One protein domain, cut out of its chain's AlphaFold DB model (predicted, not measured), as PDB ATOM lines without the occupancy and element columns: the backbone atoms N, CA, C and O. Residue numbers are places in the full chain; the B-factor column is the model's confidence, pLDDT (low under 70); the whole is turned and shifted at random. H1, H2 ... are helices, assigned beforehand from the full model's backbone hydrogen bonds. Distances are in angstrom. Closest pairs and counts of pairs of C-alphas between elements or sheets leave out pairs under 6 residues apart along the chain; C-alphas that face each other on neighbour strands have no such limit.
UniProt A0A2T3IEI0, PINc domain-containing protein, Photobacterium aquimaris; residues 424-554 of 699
ATOM      1  N   VAL A 424     254.010 296.685 281.906       94.06
ATOM      2  CA  VAL A 424     254.409 295.276 282.030       94.06
ATOM      3  C   VAL A 424     255.696 295.009 281.251       94.06
ATOM      4  O   VAL A 424     255.768 295.300 280.051       94.06
ATOM      5  N   ALA A 425     256.708 294.442 281.914       92.00
ATOM      6  CA  ALA A 425     258.054 294.283 281.366       92.00
ATOM      7  C   ALA A 425     258.291 292.963 280.622       92.00
ATOM      8  O   ALA A 425     259.123 292.917 279.710       92.00
ATOM      9  N   ASN A 426     257.583 291.895 280.988       93.44
ATOM     10  CA  ASN A 426     257.812 290.538 280.490       93.44
ATOM     11  C   ASN A 426     256.522 289.687 280.521       93.44
ATOM     12  O   ASN A 426     255.480 290.128 281.003       93.44
ATOM     13  N   LEU A 427     256.590 288.463 279.983       92.19
ATOM     14  CA  LEU A 427     255.432 287.562 279.900       92.19
ATOM     15  C   LEU A 427     254.952 287.061 281.273       92.19
ATOM     16  O   LEU A 427     253.757 286.842 281.433       92.19
ATOM     17  N   GLU A 428     255.840 286.917 282.259       92.94
ATOM     18  CA  GLU A 428     255.466 286.483 283.615       92.94
ATOM     19  C   GLU A 428     254.627 287.557 284.321       92.94
ATOM     20  O   GLU A 428     253.550 287.276 284.846       92.94
ATOM     21  N   GLU A 429     255.067 288.814 284.268       93.38
ATOM     22  CA  GLU A 429     254.287 289.953 284.756       93.38
ATOM     23  C   GLU A 429     252.959 290.087 284.005       93.38
ATOM     24  O   GLU A 429     251.939 290.428 284.606       93.38
ATOM     25  N   LEU A 430     252.935 289.789 282.701       92.44
ATOM     26  CA  LEU A 430     251.698 289.816 281.928       92.44
ATOM     27  C   LEU A 430     250.699 288.762 282.415       92.44
ATOM     28  O   LEU A 430     249.516 289.068 282.571       92.44
ATOM     29  N   GLU A 431     251.160 287.541 282.678       91.81
ATOM     30  CA  GLU A 431     250.326 286.477 283.241       91.81
ATOM     31  C   GLU A 431     249.778 286.873 284.619       91.81
ATOM     32  O   GLU A 431     248.580 286.722 284.871       91.81
ATOM     33  N   GLN A 432     250.615 287.456 285.483       91.88
ATOM     34  CA  GLN A 432     250.185 287.969 286.789       91.88
ATOM     35  C   GLN A 432     249.151 289.096 286.650       91.88
ATOM     36  O   GLN A 432     248.154 289.110 287.376       91.88
ATOM     37  N   TYR A 433     249.346 290.007 285.692       92.75
ATOM     38  CA  TYR A 433     248.416 291.098 285.416       92.75
ATOM     39  C   TYR A 433     247.058 290.568 284.955       92.75
ATOM     40  O   TYR A 433     246.023 290.971 285.477       92.75
ATOM     41  N   GLN A 434     247.043 289.626 284.009       90.56
ATOM     42  CA  GLN A 434     245.807 289.033 283.493       90.56
ATOM     43  C   GLN A 434     245.074 288.190 284.542       90.56
ATOM     44  O   GLN A 434     243.841 288.138 284.533       90.56
ATOM     45  N   ALA A 435     245.817 287.561 285.458       91.06
ATOM     46  CA  ALA A 435     245.246 286.858 286.597       91.06
ATOM     47  C   ALA A 435     244.567 287.818 287.588       91.06
ATOM     48  O   ALA A 435     243.505 287.484 288.105       91.06
ATOM     49  N   MET A 436     245.149 289.000 287.826       91.12
ATOM     50  CA  MET A 436     244.603 290.005 288.747       91.12
ATOM     51  C   MET A 436     243.493 290.872 288.126       91.12
ATOM     52  O   MET A 436     242.596 291.309 288.831       91.12
ATOM     53  N   PHE A 437     243.524 291.140 286.819       90.19
ATOM     54  CA  PHE A 437     242.552 292.006 286.135       90.19
ATOM     55  C   PHE A 437     241.844 291.257 285.002       90.19
ATOM     56  O   PHE A 437     242.056 291.511 283.813       90.19
ATOM     57  N   THR A 438     240.991 290.298 285.368       80.75
ATOM     58  CA  THR A 438     240.312 289.433 284.395       80.75
ATOM     59  C   THR A 438     239.393 290.234 283.457       80.75
ATOM     60  O   THR A 438     238.688 291.149 283.879       80.75
ATOM     61  N   ASN A 439     239.349 289.846 282.177       72.31
ATOM     62  CA  ASN A 439     238.462 290.390 281.131       72.31
ATOM     63  C   ASN A 439     238.718 291.842 280.689       72.31
ATOM     64  O   ASN A 439     237.870 292.423 280.009       72.31
ATOM     65  N   LYS A 440     239.873 292.432 281.016       76.44
ATOM     66  CA  LYS A 440     240.250 293.754 280.503       76.44
ATOM     67  C   LYS A 440     241.232 293.641 279.343       76.44
ATOM     68  O   LYS A 440     242.212 292.909 279.428       76.44
ATOM     69  N   HIS A 441     240.986 294.393 278.272       81.06
ATOM     70  CA  HIS A 441     241.960 294.539 277.198       81.06
ATOM     71  C   HIS A 441     243.079 295.488 277.625       81.06
ATOM     72  O   HIS A 441     242.828 296.663 277.892       81.06
ATOM     73  N   LEU A 442     244.309 294.981 277.663       86.19
ATOM     74  CA  LEU A 442     245.482 295.779 277.981       86.19
ATOM     75  C   LEU A 442     245.895 296.623 276.768       86.19
ATOM     76  O   LEU A 442     246.098 296.105 275.662       86.19
ATOM     77  N   GLU A 443     245.999 297.931 276.986       85.44
ATOM     78  CA  GLU A 443     246.451 298.889 275.981       85.44
ATOM     79  C   GLU A 443     247.955 298.762 275.721       85.44
ATOM     80  O   GLU A 443     248.743 298.502 276.630       85.44
ATOM     81  N   ASN A 444     248.380 299.038 274.486       79.44
ATOM     82  CA  ASN A 444     249.787 298.911 274.091       79.44
ATOM     83  C   ASN A 444     250.728 299.836 274.891       79.44
ATOM     84  O   ASN A 444     251.893 299.503 275.066       79.44
ATOM     85  N   GLN A 445     250.238 300.968 275.411       83.38
ATOM     86  CA  GLN A 445     251.031 301.904 276.228       83.38
ATOM     87  C   GLN A 445     251.407 301.334 277.605       83.38
ATOM     88  O   GLN A 445     252.343 301.809 278.244       83.38
ATOM     89  N   LYS A 446     250.680 300.311 278.066       88.44
ATOM     90  CA  LYS A 446     250.944 299.599 279.321       88.44
ATOM     91  C   LYS A 446     251.887 298.407 279.135       88.44
ATOM     92  O   LYS A 446     252.113 297.678 280.092       88.44
ATOM     93  N   LEU A 447     252.446 298.210 277.941       92.06
ATOM     94  CA  LEU A 447     253.450 297.188 277.656       92.06
ATOM     95  C   LEU A 447     254.798 297.860 277.392       92.06
ATOM     96  O   LEU A 447     254.907 298.731 276.528       92.06
ATOM     97  N   LEU A 448     255.846 297.437 278.097       92.81
ATOM     98  CA  LEU A 448     257.207 297.842 277.756       92.81
ATOM     99  C   LEU A 448     257.649 297.182 276.441       92.81
ATOM    100  O   LEU A 448     257.214 296.068 276.125       92.81
ATOM    101  N   PRO A 449     258.582 297.808 275.699       91.69
ATOM    102  CA  PRO A 449     259.135 297.239 274.470       91.69
ATOM    103  C   PRO A 449     259.676 295.813 274.638       91.69
ATOM    104  O   PRO A 449     259.502 294.979 273.757       91.69
ATOM    105  N   THR A 450     260.270 295.501 275.792       92.94
ATOM    106  CA  THR A 450     260.773 294.159 276.129       92.94
ATOM    107  C   THR A 450     259.667 293.104 276.141       92.94
ATOM    108  O   THR A 450     259.861 292.010 275.611       92.94
ATOM    109  N   CYS A 451     258.486 293.438 276.670       94.06
ATOM    110  CA  CYS A 451     257.334 292.543 276.670       94.06
ATOM    111  C   CYS A 451     256.791 292.345 275.252       94.06
ATOM    112  O   CYS A 451     256.474 291.223 274.866       94.06
ATOM    113  N   VAL A 452     256.711 293.415 274.454       93.31
ATOM    114  CA  VAL A 452     256.255 293.336 273.054       93.31
ATOM    115  C   VAL A 452     257.192 292.455 272.223       93.31
ATOM    116  O   VAL A 452     256.728 291.573 271.504       93.31
ATOM    117  N   THR A 453     258.505 292.621 272.381       93.31
ATOM    118  CA  THR A 453     259.520 291.744 271.780       93.31
ATOM    119  C   THR A 453     259.318 290.280 272.181       93.31
ATOM    120  O   THR A 453     259.324 289.396 271.322       93.31
ATOM    121  N   ALA A 454     259.070 290.010 273.467       93.81
ATOM    122  CA  ALA A 454     258.799 288.657 273.948       93.81
ATOM    123  C   ALA A 454     257.499 288.070 273.362       93.81
ATOM    124  O   ALA A 454     257.466 286.889 273.028       93.81
ATOM    125  N   LEU A 455     256.453 288.882 273.167       94.62
ATOM    126  CA  LEU A 455     255.202 288.469 272.514       94.62
ATOM    127  C   LEU A 455     255.407 288.098 271.036       94.62
ATOM    128  O   LEU A 455     254.828 287.119 270.557       94.62
ATOM    129  N   ILE A 456     256.242 288.847 270.311       93.69
ATOM    130  CA  ILE A 456     256.602 288.539 268.917       93.69
ATOM    131  C   ILE A 456     257.384 287.227 268.857       93.69
ATOM    132  O   ILE A 456     257.054 286.347 268.063       93.69
ATOM    133  N   GLN A 457     258.378 287.058 269.734       93.88
ATOM    134  CA  GLN A 457     259.140 285.815 269.829       93.88
ATOM    135  C   GLN A 457     258.238 284.625 270.180       93.88
ATOM    136  O   GLN A 457     258.335 283.588 269.530       93.88
ATOM    137  N   HIS A 458     257.318 284.796 271.135       94.25
ATOM    138  CA  HIS A 458     256.325 283.783 271.488       94.25
ATOM    139  C   HIS A 458     255.459 283.398 270.283       94.25
ATOM    140  O   HIS A 458     255.230 282.219 270.046       94.25
ATOM    141  N   SER A 459     255.046 284.373 269.470       93.69
ATOM    142  CA  SER A 459     254.218 284.144 268.275       93.69
ATOM    143  C   SER A 459     254.931 283.349 267.170       93.69
ATOM    144  O   SER A 459     254.260 282.759 266.321       93.69
ATOM    145  N   LEU A 460     256.270 283.336 267.174       92.62
ATOM    146  CA  LEU A 460     257.110 282.541 266.270       92.62
ATOM    147  C   LEU A 460     257.416 281.140 266.817       92.62
ATOM    148  O   LEU A 460     257.671 280.225 266.036       92.62
ATOM    149  N   SER A 461     257.427 280.958 268.139       91.06
ATOM    150  CA  SER A 461     257.762 279.678 268.776       91.06
ATOM    151  C   SER A 461     256.537 278.829 269.113       91.06
ATOM    152  O   SER A 461     256.572 277.611 268.976       91.06
ATOM    153  N   GLU A 462     255.446 279.466 269.534       91.56
ATOM    154  CA  GLU A 462     254.249 278.833 270.081       91.56
ATOM    155  C   GLU A 462     253.016 279.202 269.253       91.56
ATOM    156  O   GLU A 462     252.826 280.347 268.850       91.56
ATOM    157  N   ARG A 463     252.110 278.238 269.045       90.12
ATOM    158  CA  ARG A 463     250.803 278.496 268.399       90.12
ATOM    159  C   ARG A 463     249.764 279.073 269.358       90.12
ATOM    160  O   ARG A 463     248.624 279.326 268.962       90.12
ATOM    161  N   LYS A 464     250.116 279.197 270.637       90.12
ATOM    162  CA  LYS A 464     249.207 279.646 271.683       90.12
ATOM    163  C   LYS A 464     249.005 281.154 271.561       90.12
ATOM    164  O   LYS A 464     249.950 281.930 271.528       90.12
ATOM    165  N   VAL A 465     247.744 281.564 271.518       88.81
ATOM    166  CA  VAL A 465     247.377 282.981 271.502       88.81
ATOM    167  C   VAL A 465     247.325 283.490 272.934       88.81
ATOM    168  O   VAL A 465     246.643 282.899 273.773       88.81
ATOM    169  N   ILE A 466     248.001 284.605 273.198       89.62
ATOM    170  CA  ILE A 466     247.870 285.338 274.457       89.62
ATOM    171  C   ILE A 466     246.673 286.293 274.316       89.62
ATOM    172  O   ILE A 466     246.727 287.205 273.484       89.62
ATOM    173  N   PRO A 467     245.561 286.061 275.043       89.06
ATOM    174  CA  PRO A 467     244.328 286.826 274.884       89.06
ATOM    175  C   PRO A 467     244.433 288.216 275.531       89.06
ATOM    176  O   PRO A 467     245.418 288.534 276.188       89.06
ATOM    177  N   ASN A 468     243.381 289.028 275.382       87.88
ATOM    178  CA  ASN A 468     243.175 290.274 276.133       87.88
ATOM    179  C   ASN A 468     244.250 291.367 275.955       87.88
ATOM    180  O   ASN A 468     244.397 292.227 276.817       87.88
ATOM    181  N   LEU A 469     244.953 291.404 274.819       90.19
ATOM    182  CA  LEU A 469     245.803 292.538 274.428       90.19
ATOM    183  C   LEU A 469     245.225 293.221 273.192       90.19
ATOM    184  O   LEU A 469     244.679 292.559 272.307       90.19
ATOM    185  N   MET A 470     245.405 294.536 273.077       87.38
ATOM    186  CA  MET A 470     245.069 295.263 271.843       87.38
ATOM    187  C   MET A 470     245.877 294.771 270.630       87.38
ATOM    188  O   MET A 470     245.380 294.769 269.508       87.38
ATOM    189  N   VAL A 471     247.099 294.283 270.855       90.38
ATOM    190  CA  VAL A 471     247.975 293.727 269.813       90.38
ATOM    191  C   VAL A 471     247.686 292.248 269.479       90.38
ATOM    192  O   VAL A 471     248.130 291.755 268.439       90.38
ATOM    193  N   THR A 472     246.894 291.535 270.296       91.94
ATOM    194  CA  THR A 472     246.589 290.098 270.114       91.94
ATOM    195  C   THR A 472     246.057 289.751 268.717       91.94
ATOM    196  O   THR A 472     246.541 288.769 268.149       91.94
ATOM    197  N   PRO A 473     245.093 290.486 268.120       92.81
ATOM    198  CA  PRO A 473     244.547 290.116 266.813       92.81
ATOM    199  C   PRO A 473     245.617 290.067 265.716       92.81
ATOM    200  O   PRO A 473     245.675 289.103 264.954       92.81
ATOM    201  N   VAL A 474     246.509 291.063 265.689       93.19
ATOM    202  CA  VAL A 474     247.568 291.169 264.675       93.19
ATOM    203  C   VAL A 474     248.671 290.137 264.916       93.19
ATOM    204  O   VAL A 474     249.126 289.510 263.963       93.19
ATOM    205  N   LEU A 475     249.051 289.885 266.174       93.44
ATOM    206  CA  LEU A 475     250.002 288.815 266.513       93.44
ATOM    207  C   LEU A 475     249.464 287.423 266.162       93.44
ATOM    208  O   LEU A 475     250.218 286.571 265.704       93.44
ATOM    209  N   ASN A 476     248.161 287.192 266.327       94.31
ATOM    210  CA  ASN A 476     247.531 285.930 265.948       94.31
ATOM    211  C   ASN A 476     247.510 285.736 264.424       94.31
ATOM    212  O   ASN A 476     247.829 284.650 263.945       94.31
ATOM    213  N   GLU A 477     247.170 286.775 263.649       94.81
ATOM    214  CA  GLU A 477     247.312 286.738 262.183       94.81
ATOM    215  C   GLU A 477     248.762 286.437 261.783       94.81
ATOM    216  O   GLU A 477     249.002 285.578 260.933       94.81
ATOM    217  N   PHE A 478     249.723 287.104 262.430       95.12
ATOM    218  CA  PHE A 478     251.150 286.950 262.161       95.12
ATOM    219  C   PHE A 478     251.634 285.524 262.446       95.12
ATOM    220  O   PHE A 478     252.237 284.889 261.580       95.12
ATOM    221  N   SER A 479     251.299 284.991 263.624       95.38
ATOM    222  CA  SER A 479     251.623 283.623 264.032       95.38
ATOM    223  C   SER A 479     251.013 282.595 263.075       95.38
ATOM    224  O   SER A 479     251.711 281.710 262.583       95.38
ATOM    225  N   LYS A 480     249.728 282.739 262.716       95.38
ATOM    226  CA  LYS A 480     249.054 281.837 261.766       95.38
ATOM    227  C   LYS A 480     249.715 281.836 260.391       95.38
ATOM    228  O   LYS A 480     249.919 280.760 259.830       95.38
ATOM    229  N   ALA A 481     250.047 283.011 259.857       94.69
ATOM    230  CA  ALA A 481     250.716 283.124 258.566       94.69
ATOM    231  C   ALA A 481     252.112 282.477 258.600       94.69
ATOM    232  O   ALA A 481     252.459 281.718 257.696       94.69
ATOM    233  N   TYR A 482     252.874 282.694 259.678       94.56
ATOM    234  CA  TYR A 482     254.182 282.065 259.876       94.56
ATOM    235  C   TYR A 482     254.073 280.534 259.946       94.56
ATOM    236  O   TYR A 482     254.757 279.819 259.212       94.56
ATOM    237  N   PHE A 483     253.164 280.012 260.777       94.38
ATOM    238  CA  PHE A 483     252.999 278.572 260.941       94.38
ATOM    239  C   PHE A 483     252.429 277.877 259.697       94.38
ATOM    240  O   PHE A 483     252.746 276.714 259.469       94.38
ATOM    241  N   ALA A 484     251.660 278.571 258.851       93.56
ATOM    242  CA  ALA A 484     251.225 278.032 257.562       93.56
ATOM    243  C   ALA A 484     252.408 277.781 256.607       93.56
ATOM    244  O   ALA A 484     252.448 276.747 255.936       93.56
ATOM    245  N   ILE A 485     253.393 278.690 256.577       92.88
ATOM    246  CA  ILE A 485     254.644 278.495 255.824       92.88
ATOM    247  C   ILE A 485     255.449 277.357 256.455       92.88
ATOM    248  O   ILE A 485     255.892 276.454 255.749       92.88
ATOM    249  N   HIS A 486     255.592 277.372 257.781       90.44
ATOM    250  CA  HIS A 486     256.305 276.342 258.533       90.44
ATOM    251  C   HIS A 486     255.758 274.929 258.276       90.44
ATOM    252  O   HIS A 486     256.527 273.999 258.034       90.44
ATOM    253  N   ASP A 487     254.435 274.762 258.280       90.44
ATOM    254  CA  ASP A 487     253.775 273.472 258.049       90.44
ATOM    255  C   ASP A 487     253.962 272.961 256.622       90.44
ATOM    256  O   ASP A 487     254.058 271.753 256.403       90.44
ATOM    257  N   MET A 488     254.031 273.870 255.647       88.44
ATOM    258  CA  MET A 488     254.152 273.506 254.239       88.44
ATOM    259  C   MET A 488     255.604 273.297 253.794       88.44
ATOM    260  O   MET A 488     255.872 272.362 253.041       88.44
ATOM    261  N   ALA A 489     256.542 274.125 254.257       86.75
ATOM    262  CA  ALA A 489     257.966 273.976 253.950       86.75
ATOM    263  C   ALA A 489     258.630 272.867 254.784       86.75
ATOM    264  O   ALA A 489     259.605 272.259 254.344       86.75
ATOM    265  N   GLY A 490     258.067 272.562 255.956       85.44
ATOM    266  CA  GLY A 490     258.511 271.500 256.849       85.44
ATOM    267  C   GLY A 490     259.348 272.014 258.023       85.44
ATOM    268  O   GLY A 490     260.217 272.874 257.878       85.44
ATOM    269  N   LYS A 491     259.115 271.423 259.202       81.81
ATOM    270  CA  LYS A 491     259.768 271.801 260.467       81.81
ATOM    271  C   LYS A 491     261.296 271.742 260.404       81.81
ATOM    272  O   LYS A 491     261.961 272.636 260.912       81.81
ATOM    273  N   SER A 492     261.847 270.727 259.734       83.44
ATOM    274  CA  SER A 492     263.295 270.529 259.622       83.44
ATOM    275  C   SER A 492     264.002 271.725 258.985       83.44
ATOM    276  O   SER A 492     265.088 272.078 259.425       83.44
ATOM    277  N   TYR A 493     263.377 272.398 258.012       88.88
ATOM    278  CA  TYR A 493     263.949 273.589 257.381       88.88
ATOM    279  C   TYR A 493     264.059 274.760 258.366       88.88
ATOM    280  O   TYR A 493     265.091 275.420 258.458       88.88
ATOM    281  N   PHE A 494     263.019 274.985 259.166       85.81
ATOM    282  CA  PHE A 494     263.032 276.013 260.206       85.81
ATOM    283  C   PHE A 494     263.861 275.616 261.438       85.81
ATOM    284  O   PHE A 494     264.048 276.429 262.337       85.81
ATOM    285  N   GLU A 495     264.420 274.412 261.495       84.19
ATOM    286  CA  GLU A 495     265.406 274.028 262.507       84.19
ATOM    287  C   GLU A 495     266.833 274.159 261.950       84.19
ATOM    288  O   GLU A 495     267.641 274.888 262.527       84.19
ATOM    289  N   SER A 496     267.127 273.552 260.793       84.31
ATOM    290  CA  SER A 496     268.481 273.463 260.223       84.31
ATOM    291  C   SER A 496     268.838 274.556 259.209       84.31
ATOM    292  O   SER A 496     270.016 274.833 259.006       84.31
ATOM    293  N   GLY A 497     267.851 275.181 258.565       83.75
ATOM    294  CA  GLY A 497     268.049 276.042 257.393       83.75
ATOM    295  C   GLY A 497     268.327 275.284 256.087       83.75
ATOM    296  O   GLY A 497     268.615 275.917 255.076       83.75
ATOM    297  N   ASP A 498     268.248 273.950 256.083       85.38
ATOM    298  CA  ASP A 498     268.577 273.129 254.913       85.38
ATOM    299  C   ASP A 498     267.394 272.980 253.941       85.38
ATOM    300  O   ASP A 498     266.335 272.444 254.281       85.38
ATOM    301  N   LEU A 499     267.600 273.434 252.703       84.19
ATOM    302  CA  LEU A 499     266.621 273.393 251.619       84.19
ATOM    303  C   LEU A 499     266.517 272.018 250.939       84.19
ATOM    304  O   LEU A 499     265.562 271.797 250.197       84.19
ATOM    305  N   ALA A 500     267.438 271.077 251.185       78.38
ATOM    306  CA  ALA A 500     267.526 269.807 250.452       78.38
ATOM    307  C   ALA A 500     266.237 268.960 250.477       78.38
ATOM    308  O   ALA A 500     265.984 268.161 249.572       78.38
ATOM    309  N   HIS A 501     265.412 269.122 251.512       75.88
ATOM    310  CA  HIS A 501     264.167 268.371 251.696       75.88
ATOM    311  C   HIS A 501     262.897 269.191 251.444       75.88
ATOM    312  O   HIS A 501     261.791 268.638 251.499       75.88
ATOM    313  N   VAL A 502     263.037 270.483 251.142       82.88
ATOM    314  CA  VAL A 502     261.912 271.373 250.867       82.88
ATOM    315  C   VAL A 502     261.421 271.131 249.443       82.88
ATOM    316  O   VAL A 502     262.184 271.132 248.484       82.88
ATOM    317  N   THR A 503     260.120 270.887 249.289       80.75
ATOM    318  CA  THR A 503     259.517 270.737 247.957       80.75
ATOM    319  C   THR A 503     259.147 272.116 247.418       80.75
ATOM    320  O   THR A 503     258.432 272.860 248.090       80.75
ATOM    321  N   ALA A 504     259.596 272.448 246.205       82.00
ATOM    322  CA  ALA A 504     259.290 273.718 245.549       82.00
ATOM    323  C   ALA A 504     257.818 273.778 245.090       82.00
ATOM    324  O   ALA A 504     257.485 273.521 243.934       82.00
ATOM    325  N   ASP A 505     256.914 274.104 246.016       83.94
ATOM    326  CA  ASP A 505     255.485 274.287 245.747       83.94
ATOM    327  C   ASP A 505     255.141 275.774 245.600       83.94
ATOM    328  O   ASP A 505     255.319 276.563 246.523       83.94
ATOM    329  N   HIS A 506     254.559 276.158 244.463       83.31
ATOM    330  CA  HIS A 506     254.104 277.529 244.204       83.31
ATOM    331  C   HIS A 506     253.142 278.111 245.255       83.31
ATOM    332  O   HIS A 506     253.085 279.328 245.404       83.31
ATOM    333  N   ARG A 507     252.390 277.279 245.992       86.38
ATOM    334  CA  ARG A 507     251.479 277.745 247.054       86.38
ATOM    335  C   ARG A 507     252.227 278.431 248.195       86.38
ATOM    336  O   ARG A 507     251.670 279.329 248.820       86.38
ATOM    337  N   LEU A 508     253.487 278.054 248.425       89.56
ATOM    338  CA  LEU A 508     254.350 278.722 249.395       89.56
ATOM    339  C   LEU A 508     254.556 280.197 249.036       89.56
ATOM    340  O   LEU A 508     254.553 281.018 249.939       89.56
ATOM    341  N   LEU A 509     254.636 280.567 247.751       90.19
ATOM    342  CA  LEU A 509     254.782 281.976 247.350       90.19
ATOM    343  C   LEU A 509     253.573 282.822 247.771       90.19
ATOM    344  O   LEU A 509     253.734 283.962 248.199       90.19
ATOM    345  N   THR A 510     252.363 282.259 247.696       90.94
ATOM    346  CA  THR A 510     251.149 282.929 248.189       90.94
ATOM    347  C   THR A 510     251.206 283.111 249.704       90.94
ATOM    348  O   THR A 510     251.023 284.225 250.182       90.94
ATOM    349  N   LEU A 511     251.562 282.058 250.451       94.25
ATOM    350  CA  LEU A 511     251.697 282.127 251.911       94.25
ATOM    351  C   LEU A 511     252.789 283.111 252.362       94.25
ATOM    352  O   LEU A 511     252.608 283.814 253.352       94.25
ATOM    353  N   ILE A 512     253.904 283.191 251.629       94.81
ATOM    354  CA  ILE A 512     254.988 284.151 251.878       94.81
ATOM    355  C   ILE A 512     254.500 285.583 251.640       94.81
ATOM    356  O   ILE A 512     254.756 286.457 252.467       94.81
ATOM    357  N   SER A 513     253.758 285.828 250.555       93.62
ATOM    358  CA  SER A 513     253.155 287.139 250.285       93.62
ATOM    359  C   SER A 513     252.176 287.553 251.388       93.62
ATOM    360  O   SER A 513     252.260 288.677 251.890       93.62
ATOM    361  N   ASP A 514     251.319 286.626 251.827       94.19
ATOM    362  CA  ASP A 514     250.386 286.842 252.934       94.19
ATOM    363  C   ASP A 514     251.137 287.167 254.233       94.19
ATOM    364  O   ASP A 514     250.825 288.151 254.904       94.19
ATOM    365  N   TRP A 515     252.181 286.403 254.568       95.44
ATOM    366  CA  TRP A 515     252.999 286.653 255.755       95.44
ATOM    367  C   TRP A 515     253.706 288.012 255.710       95.44
ATOM    368  O   TRP A 515     253.635 288.756 256.687       95.44
ATOM    369  N   LYS A 516     254.301 288.398 254.572       94.88
ATOM    370  CA  LYS A 516     254.914 289.729 254.385       94.88
ATOM    371  C   LYS A 516     253.885 290.855 254.545       94.88
ATOM    372  O   LYS A 516     254.181 291.889 255.148       94.88
ATOM    373  N   ALA A 517     252.657 290.658 254.060       95.06
ATOM    374  CA  ALA A 517     251.570 291.615 254.252       95.06
ATOM    375  C   ALA A 517     251.166 291.741 255.731       95.06
ATOM    376  O   ALA A 517     250.965 292.858 256.215       95.06
ATOM    377  N   VAL A 518     251.087 290.627 256.470       94.88
ATOM    378  CA  VAL A 518     250.790 290.652 257.909       94.88
ATOM    379  C   VAL A 518     251.947 291.236 258.725       94.88
ATOM    380  O   VAL A 518     251.694 292.022 259.634       94.88
ATOM    381  N   LEU A 519     253.205 290.956 258.377       94.31
ATOM    382  CA  LEU A 519     254.374 291.575 259.012       94.31
ATOM    383  C   LEU A 519     254.341 293.107 258.868       94.31
ATOM    384  O   LEU A 519     254.580 293.827 259.835       94.31
ATOM    385  N   LYS A 520     253.934 293.617 257.699       93.69
ATOM    386  CA  LYS A 520     253.705 295.055 257.486       93.69
ATOM    387  C   LYS A 520     252.543 295.608 258.317       93.69
ATOM    388  O   LYS A 520     252.583 296.758 258.743       93.69
ATOM    389  N   LYS A 521     251.483 294.827 258.554       94.25
ATOM    390  CA  LYS A 521     250.421 295.232 259.494       94.25
ATOM    391  C   LYS A 521     250.962 295.307 260.921       94.25
ATOM    392  O   LYS A 521     250.664 296.271 261.618       94.25
ATOM    393  N   LEU A 522     251.760 294.320 261.336       92.75
ATOM    394  CA  LEU A 522     252.373 294.274 262.660       92.75
ATOM    395  C   LEU A 522     253.268 295.494 262.892       92.75
ATOM    396  O   LEU A 522     253.113 296.156 263.915       92.75
ATOM    397  N   SER A 523     254.110 295.860 261.922       91.56
ATOM    398  CA  SER A 523     255.011 297.014 262.035       91.56
ATOM    399  C   SER A 523     254.315 298.373 262.148       91.56
ATOM    400  O   SER A 523     254.926 299.324 262.625       91.56
ATOM    401  N   ASN A 524     253.037 298.470 261.772       90.75
ATOM    402  CA  ASN A 524     252.232 299.675 261.987       90.75
ATOM    403  C   ASN A 524     251.641 299.763 263.405       90.75
ATOM    404  O   ASN A 524     251.188 300.832 263.809       90.75
ATOM    405  N   VAL A 525     251.587 298.647 264.141       90.19
ATOM    406  CA  VAL A 525     250.941 298.551 265.464       90.19
ATOM    407  C   VAL A 525     251.965 298.507 266.596       90.19
ATOM    408  O   VAL A 525     251.668 298.965 267.702       90.19
ATOM    409  N   VAL A 526     253.161 297.970 266.339       90.19
ATOM    410  CA  VAL A 526     254.246 297.884 267.325       90.19
ATOM    411  C   VAL A 526     255.353 298.904 267.038       90.19
ATOM    412  O   VAL A 526     255.629 299.190 265.874       90.19
ATOM    413  N   PRO A 527     256.034 299.441 268.069       89.12
ATOM    414  CA  PRO A 527     257.201 300.295 267.869       89.12
ATOM    415  C   PRO A 527     258.304 299.574 267.083       89.12
ATOM    416  O   PRO A 527     258.593 298.410 267.362       89.12
ATOM    417  N   SER A 528     258.972 300.277 266.164       87.75
ATOM    418  CA  SER A 528     259.995 299.708 265.267       87.75
ATOM    419  C   SER A 528     261.116 298.970 266.003       87.75
ATOM    420  O   SER A 528     261.518 297.888 265.591       87.75
ATOM    421  N   GLN A 529     261.556 299.488 267.151       89.25
ATOM    422  CA  GLN A 529     262.560 298.849 268.012       89.25
ATOM    423  C   GLN A 529     262.179 297.435 268.491       89.25
ATOM    424  O   GLN A 529     263.060 296.635 268.785       89.25
ATOM    425  N   CYS A 530     260.883 297.105 268.553       90.12
ATOM    426  CA  CYS A 530     260.410 295.778 268.964       90.12
ATOM    427  C   CYS A 530     260.495 294.742 267.833       90.12
ATOM    428  O   CYS A 530     260.279 293.561 268.079       90.12
ATOM    429  N   LEU A 531     260.773 295.169 266.596       89.75
ATOM    430  CA  LEU A 531     260.956 294.288 265.437       89.75
ATOM    431  C   LEU A 531     262.424 293.874 265.255       89.75
ATOM    432  O   LEU A 531     262.726 292.938 264.524       89.75
ATOM    433  N   GLU A 532     263.356 294.515 265.961       88.50
ATOM    434  CA  GLU A 532     264.796 294.247 265.875       88.50
ATOM    435  C   GLU A 532     265.216 292.999 266.683       88.50
ATOM    436  O   GLU A 532     266.230 292.990 267.381       88.50
ATOM    437  N   VAL A 533     264.429 291.921 266.605       89.44
ATOM    438  CA  VAL A 533     264.606 290.700 267.408       89.44
ATOM    439  C   VAL A 533     265.337 289.629 266.592       89.44
ATOM    440  O   VAL A 533     264.937 289.365 265.456       89.44
ATOM    441  N   PRO A 534     266.360 288.945 267.144       90.50
ATOM    442  CA  PRO A 534     267.114 287.927 266.408       90.50
ATOM    443  C   PRO A 534     266.252 286.807 265.812       90.50
ATOM    444  O   PRO A 534     266.501 286.370 264.691       90.50
ATOM    445  N   SER A 535     265.219 286.361 266.533       91.12
ATOM    446  CA  SER A 535     264.292 285.322 266.071       91.12
ATOM    447  C   SER A 535     263.470 285.765 264.860       91.12
ATOM    448  O   SER A 535     263.299 284.982 263.927       91.12
ATOM    449  N   LEU A 536     263.010 287.021 264.846       93.56
ATOM    450  CA  LEU A 536     262.269 287.586 263.722       93.56
ATOM    451  C   LEU A 536     263.176 287.757 262.500       93.56
ATOM    452  O   LEU A 536     262.826 287.284 261.424       93.56
ATOM    453  N   LYS A 537     264.382 288.309 262.678       92.62
ATOM    454  CA  LYS A 537     265.368 288.435 261.590       92.62
ATOM    455  C   LYS A 537     265.750 287.085 260.986       92.62
ATOM    456  O   LYS A 537     265.893 286.966 259.773       92.62
ATOM    457  N   LEU A 538     265.902 286.060 261.825       91.69
ATOM    458  CA  LEU A 538     266.171 284.701 261.361       91.69
ATOM    459  C   LEU A 538     264.983 284.127 260.572       91.69
ATOM    460  O   LEU A 538     265.192 283.473 259.552       91.69
ATOM    461  N   ALA A 539     263.752 284.368 261.029       92.25
ATOM    462  CA  ALA A 539     262.546 283.956 260.319       92.25
ATOM    463  C   ALA A 539     262.417 284.663 258.960       92.25
ATOM    464  O   ALA A 539     262.182 283.985 257.963       92.25
ATOM    465  N   GLU A 540     262.640 285.981 258.902       93.69
ATOM    466  CA  GLU A 540     262.688 286.766 257.660       93.69
ATOM    467  C   GLU A 540     263.730 286.208 256.686       93.69
ATOM    468  O   GLU A 540     263.383 285.844 255.565       93.69
ATOM    469  N   ALA A 541     264.975 286.026 257.136       92.06
ATOM    470  CA  ALA A 541     266.052 285.504 256.294       92.06
ATOM    471  C   ALA A 541     265.742 284.106 255.734       92.06
ATOM    472  O   ALA A 541     266.020 283.828 254.568       92.06
ATOM    473  N   ARG A 542     265.142 283.223 256.541       91.81
ATOM    474  CA  ARG A 542     264.710 281.890 256.090       91.81
ATOM    475  C   ARG A 542     263.555 281.974 255.102       91.81
ATOM    476  O   ARG A 542     263.559 281.291 254.088       91.81
ATOM    477  N   ILE A 543     262.569 282.821 255.358       93.56
ATOM    478  CA  ILE A 543     261.443 282.992 254.438       93.56
ATOM    479  C   ILE A 543     261.914 283.569 253.095       93.56
ATOM    480  O   ILE A 543     261.466 283.100 252.051       93.56
ATOM    481  N   ASP A 544     262.870 284.498 253.099       93.00
ATOM    482  CA  ASP A 544     263.463 285.039 251.874       93.00
ATOM    483  C   ASP A 544     264.310 283.998 251.125       93.00
ATOM    484  O   ASP A 544     264.207 283.881 249.903       93.00
ATOM    485  N   GLN A 545     265.109 283.190 251.832       91.94
ATOM    486  CA  GLN A 545     265.839 282.066 251.228       91.94
ATOM    487  C   GLN A 545     264.889 281.038 250.607       91.94
ATOM    488  O   GLN A 545     265.131 280.550 249.501       91.94
ATOM    489  N   LEU A 546     263.796 280.723 251.305       91.88
ATOM    490  CA  LEU A 546     262.750 279.834 250.821       91.88
ATOM    491  C   LEU A 546     262.089 280.399 249.558       91.88
ATOM    492  O   LEU A 546     261.938 279.673 248.577       91.88
ATOM    493  N   GLU A 547     261.743 281.688 249.550       92.56
ATOM    494  CA  GLU A 547     261.184 282.365 248.378       92.56
ATOM    495  C   GLU A 547     262.132 282.276 247.175       92.56
ATOM    496  O   GLU A 547     261.719 281.840 246.099       92.56
ATOM    497  N   GLN A 548     263.414 282.606 247.363       90.06
ATOM    498  CA  GLN A 548     264.432 282.524 246.310       90.06
ATOM    499  C   GLN A 548     264.590 281.097 245.773       90.06
ATOM    500  O   GLN A 548     264.634 280.894 244.557       90.06
ATOM    501  N   HIS A 549     264.627 280.100 246.660       89.19
ATOM    502  CA  HIS A 549     264.718 278.695 246.280       89.19
ATOM    503  C   HIS A 549     263.518 278.254 245.434       89.19
ATOM    504  O   HIS A 549     263.698 277.671 244.361       89.19
ATOM    505  N   ILE A 550     262.297 278.587 245.864       88.81
ATOM    506  CA  ILE A 550     261.080 278.253 245.120       88.81
ATOM    507  C   ILE A 550     261.102 278.937 243.752       88.81
ATOM    508  O   ILE A 550     260.924 278.261 242.746       88.81
ATOM    509  N   VAL A 551     261.373 280.246 243.690       88.81
ATOM    510  CA  VAL A 551     261.407 281.003 242.427       88.81
ATOM    511  C   VAL A 551     262.450 280.437 241.461       88.81
ATOM    512  O   VAL A 551     262.144 280.274 240.284       88.81
ATOM    513  N   SER A 552     263.640 280.068 241.948       88.56
ATOM    514  CA  SER A 552     264.703 279.464 241.126       88.56
ATOM    515  C   SER A 552     264.359 278.077 240.571       88.56
ATOM    516  O   SER A 552     264.938 277.655 239.572       88.56
ATOM    517  N   SER A 553     263.407 277.374 241.193       87.56
ATOM    518  CA  SER A 553     262.949 276.051 240.753       87.56
ATOM    519  C   SER A 553     261.945 276.124 239.595       87.56
ATOM    520  O   SER A 553     261.645 275.103 238.978       87.56
ATOM    521  N   PHE A 554     261.422 277.312 239.288       89.00
ATOM    522  CA  PHE A 554     260.501 277.563 238.181       89.00
ATOM    523  C   PHE A 554     261.166 278.416 237.099       89.00
ATOM    524  O   PHE A 554     262.209 279.035 237.310       89.00
TER     525      PHE A 554
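AT A GLANCE: This is residues 424 to 554 of the 699 residues of the protein "PINc domain-containing protein" of Photobacterium aquimaris (UniProt A0A2T3IEI0). This is a rod-shaped bundle of four helices, H2, H3, H5 and H7: the long H3 and H5 lie side by side, H2 packs on H3 in one half of the rod, and H7 runs from the end of H2 along the other half to pack on H5. H1 lies crosswise at one end of the rod beside H2, the short H4 lies across near H3 and H7, and the small H6 sits by the start of H2. The printed part has 131 residues with seven named helices, H1 to H7 in chain order, and no named strand; the class is all helix. It is compact, with a radius of gyration of the C-alphas of 16.0 A, and spans 53 by 25 by 23 A.

HOW THE PARTS SIT: Start at H1, residues 427 to 436, which only just touches H2, residues 449 to 461, with 3 pairs of C-alphas within 8 A; the closest are those of Leu 427 and Cys 451, 6.2 A, and the two are about perpendicular at 80 degrees. H2 is the hub, touching four helices. Its residues 455 to 460 touch H3, residues 472 to 489, closest at the C-alphas of Ser 459 and Ser 479, 5.0 A, the same way at a shallow tilt of 34 degrees, only just short of steep. H4, residues 491 to 496, is close to H3 but not clearly touching, with the C-alphas of His 486 and Phe 494 closest at 6.9 A. Look next at H5, residues 507 to 525: it touches H3 at the C-alphas of Ala 481 and Trp 515, their closest, 5.1 A, opposite ways at a shallow tilt of 23 degrees. H6, residues 528 to 531, touches H2 at the C-alphas of Thr 453 and Cys 530, their closest, 5.0 A. In H7, residues 534 to 552, residues 535 to 536 touch H2, closest at the C-alphas of Gln 457 and Ser 535, 6.4 A, the same way at a steep tilt of 42 degrees. Its residues 543 to 550 touch H5, closest at the C-alphas of Leu 509 and Glu 547, 6.5 A, opposite ways at a shallow tilt of 32 degrees. H2 and H5 are apart. Every O i to N i+4 pair is within hydrogen-bond range in H1, H2, H3, H4 and H7, and 13 of 15 are in H5; H6 is too short for such a pair.

IN THESE COORDINATES: Find C-alpha 427 at (255.432, 287.562, 279.900), where H1 begins. H2 is 18.5 A from first to last C-alpha, and H3 25.5 A. H5, 27.8 A, begins at C-alpha 507 at (251.479, 277.745, 247.054). H7, 26.8 A, ends at C-alpha 552 at (264.703, 279.464, 241.126).

THE WHOLE: The two C-alphas farthest apart are those of Met 436 and Phe 554, 54.4 A. The printed part has no cut. The link from H1 to H2, residues 437 to 448, is long. The mean pLDDT of the printed part is 90.0, and no printed residue is under 70.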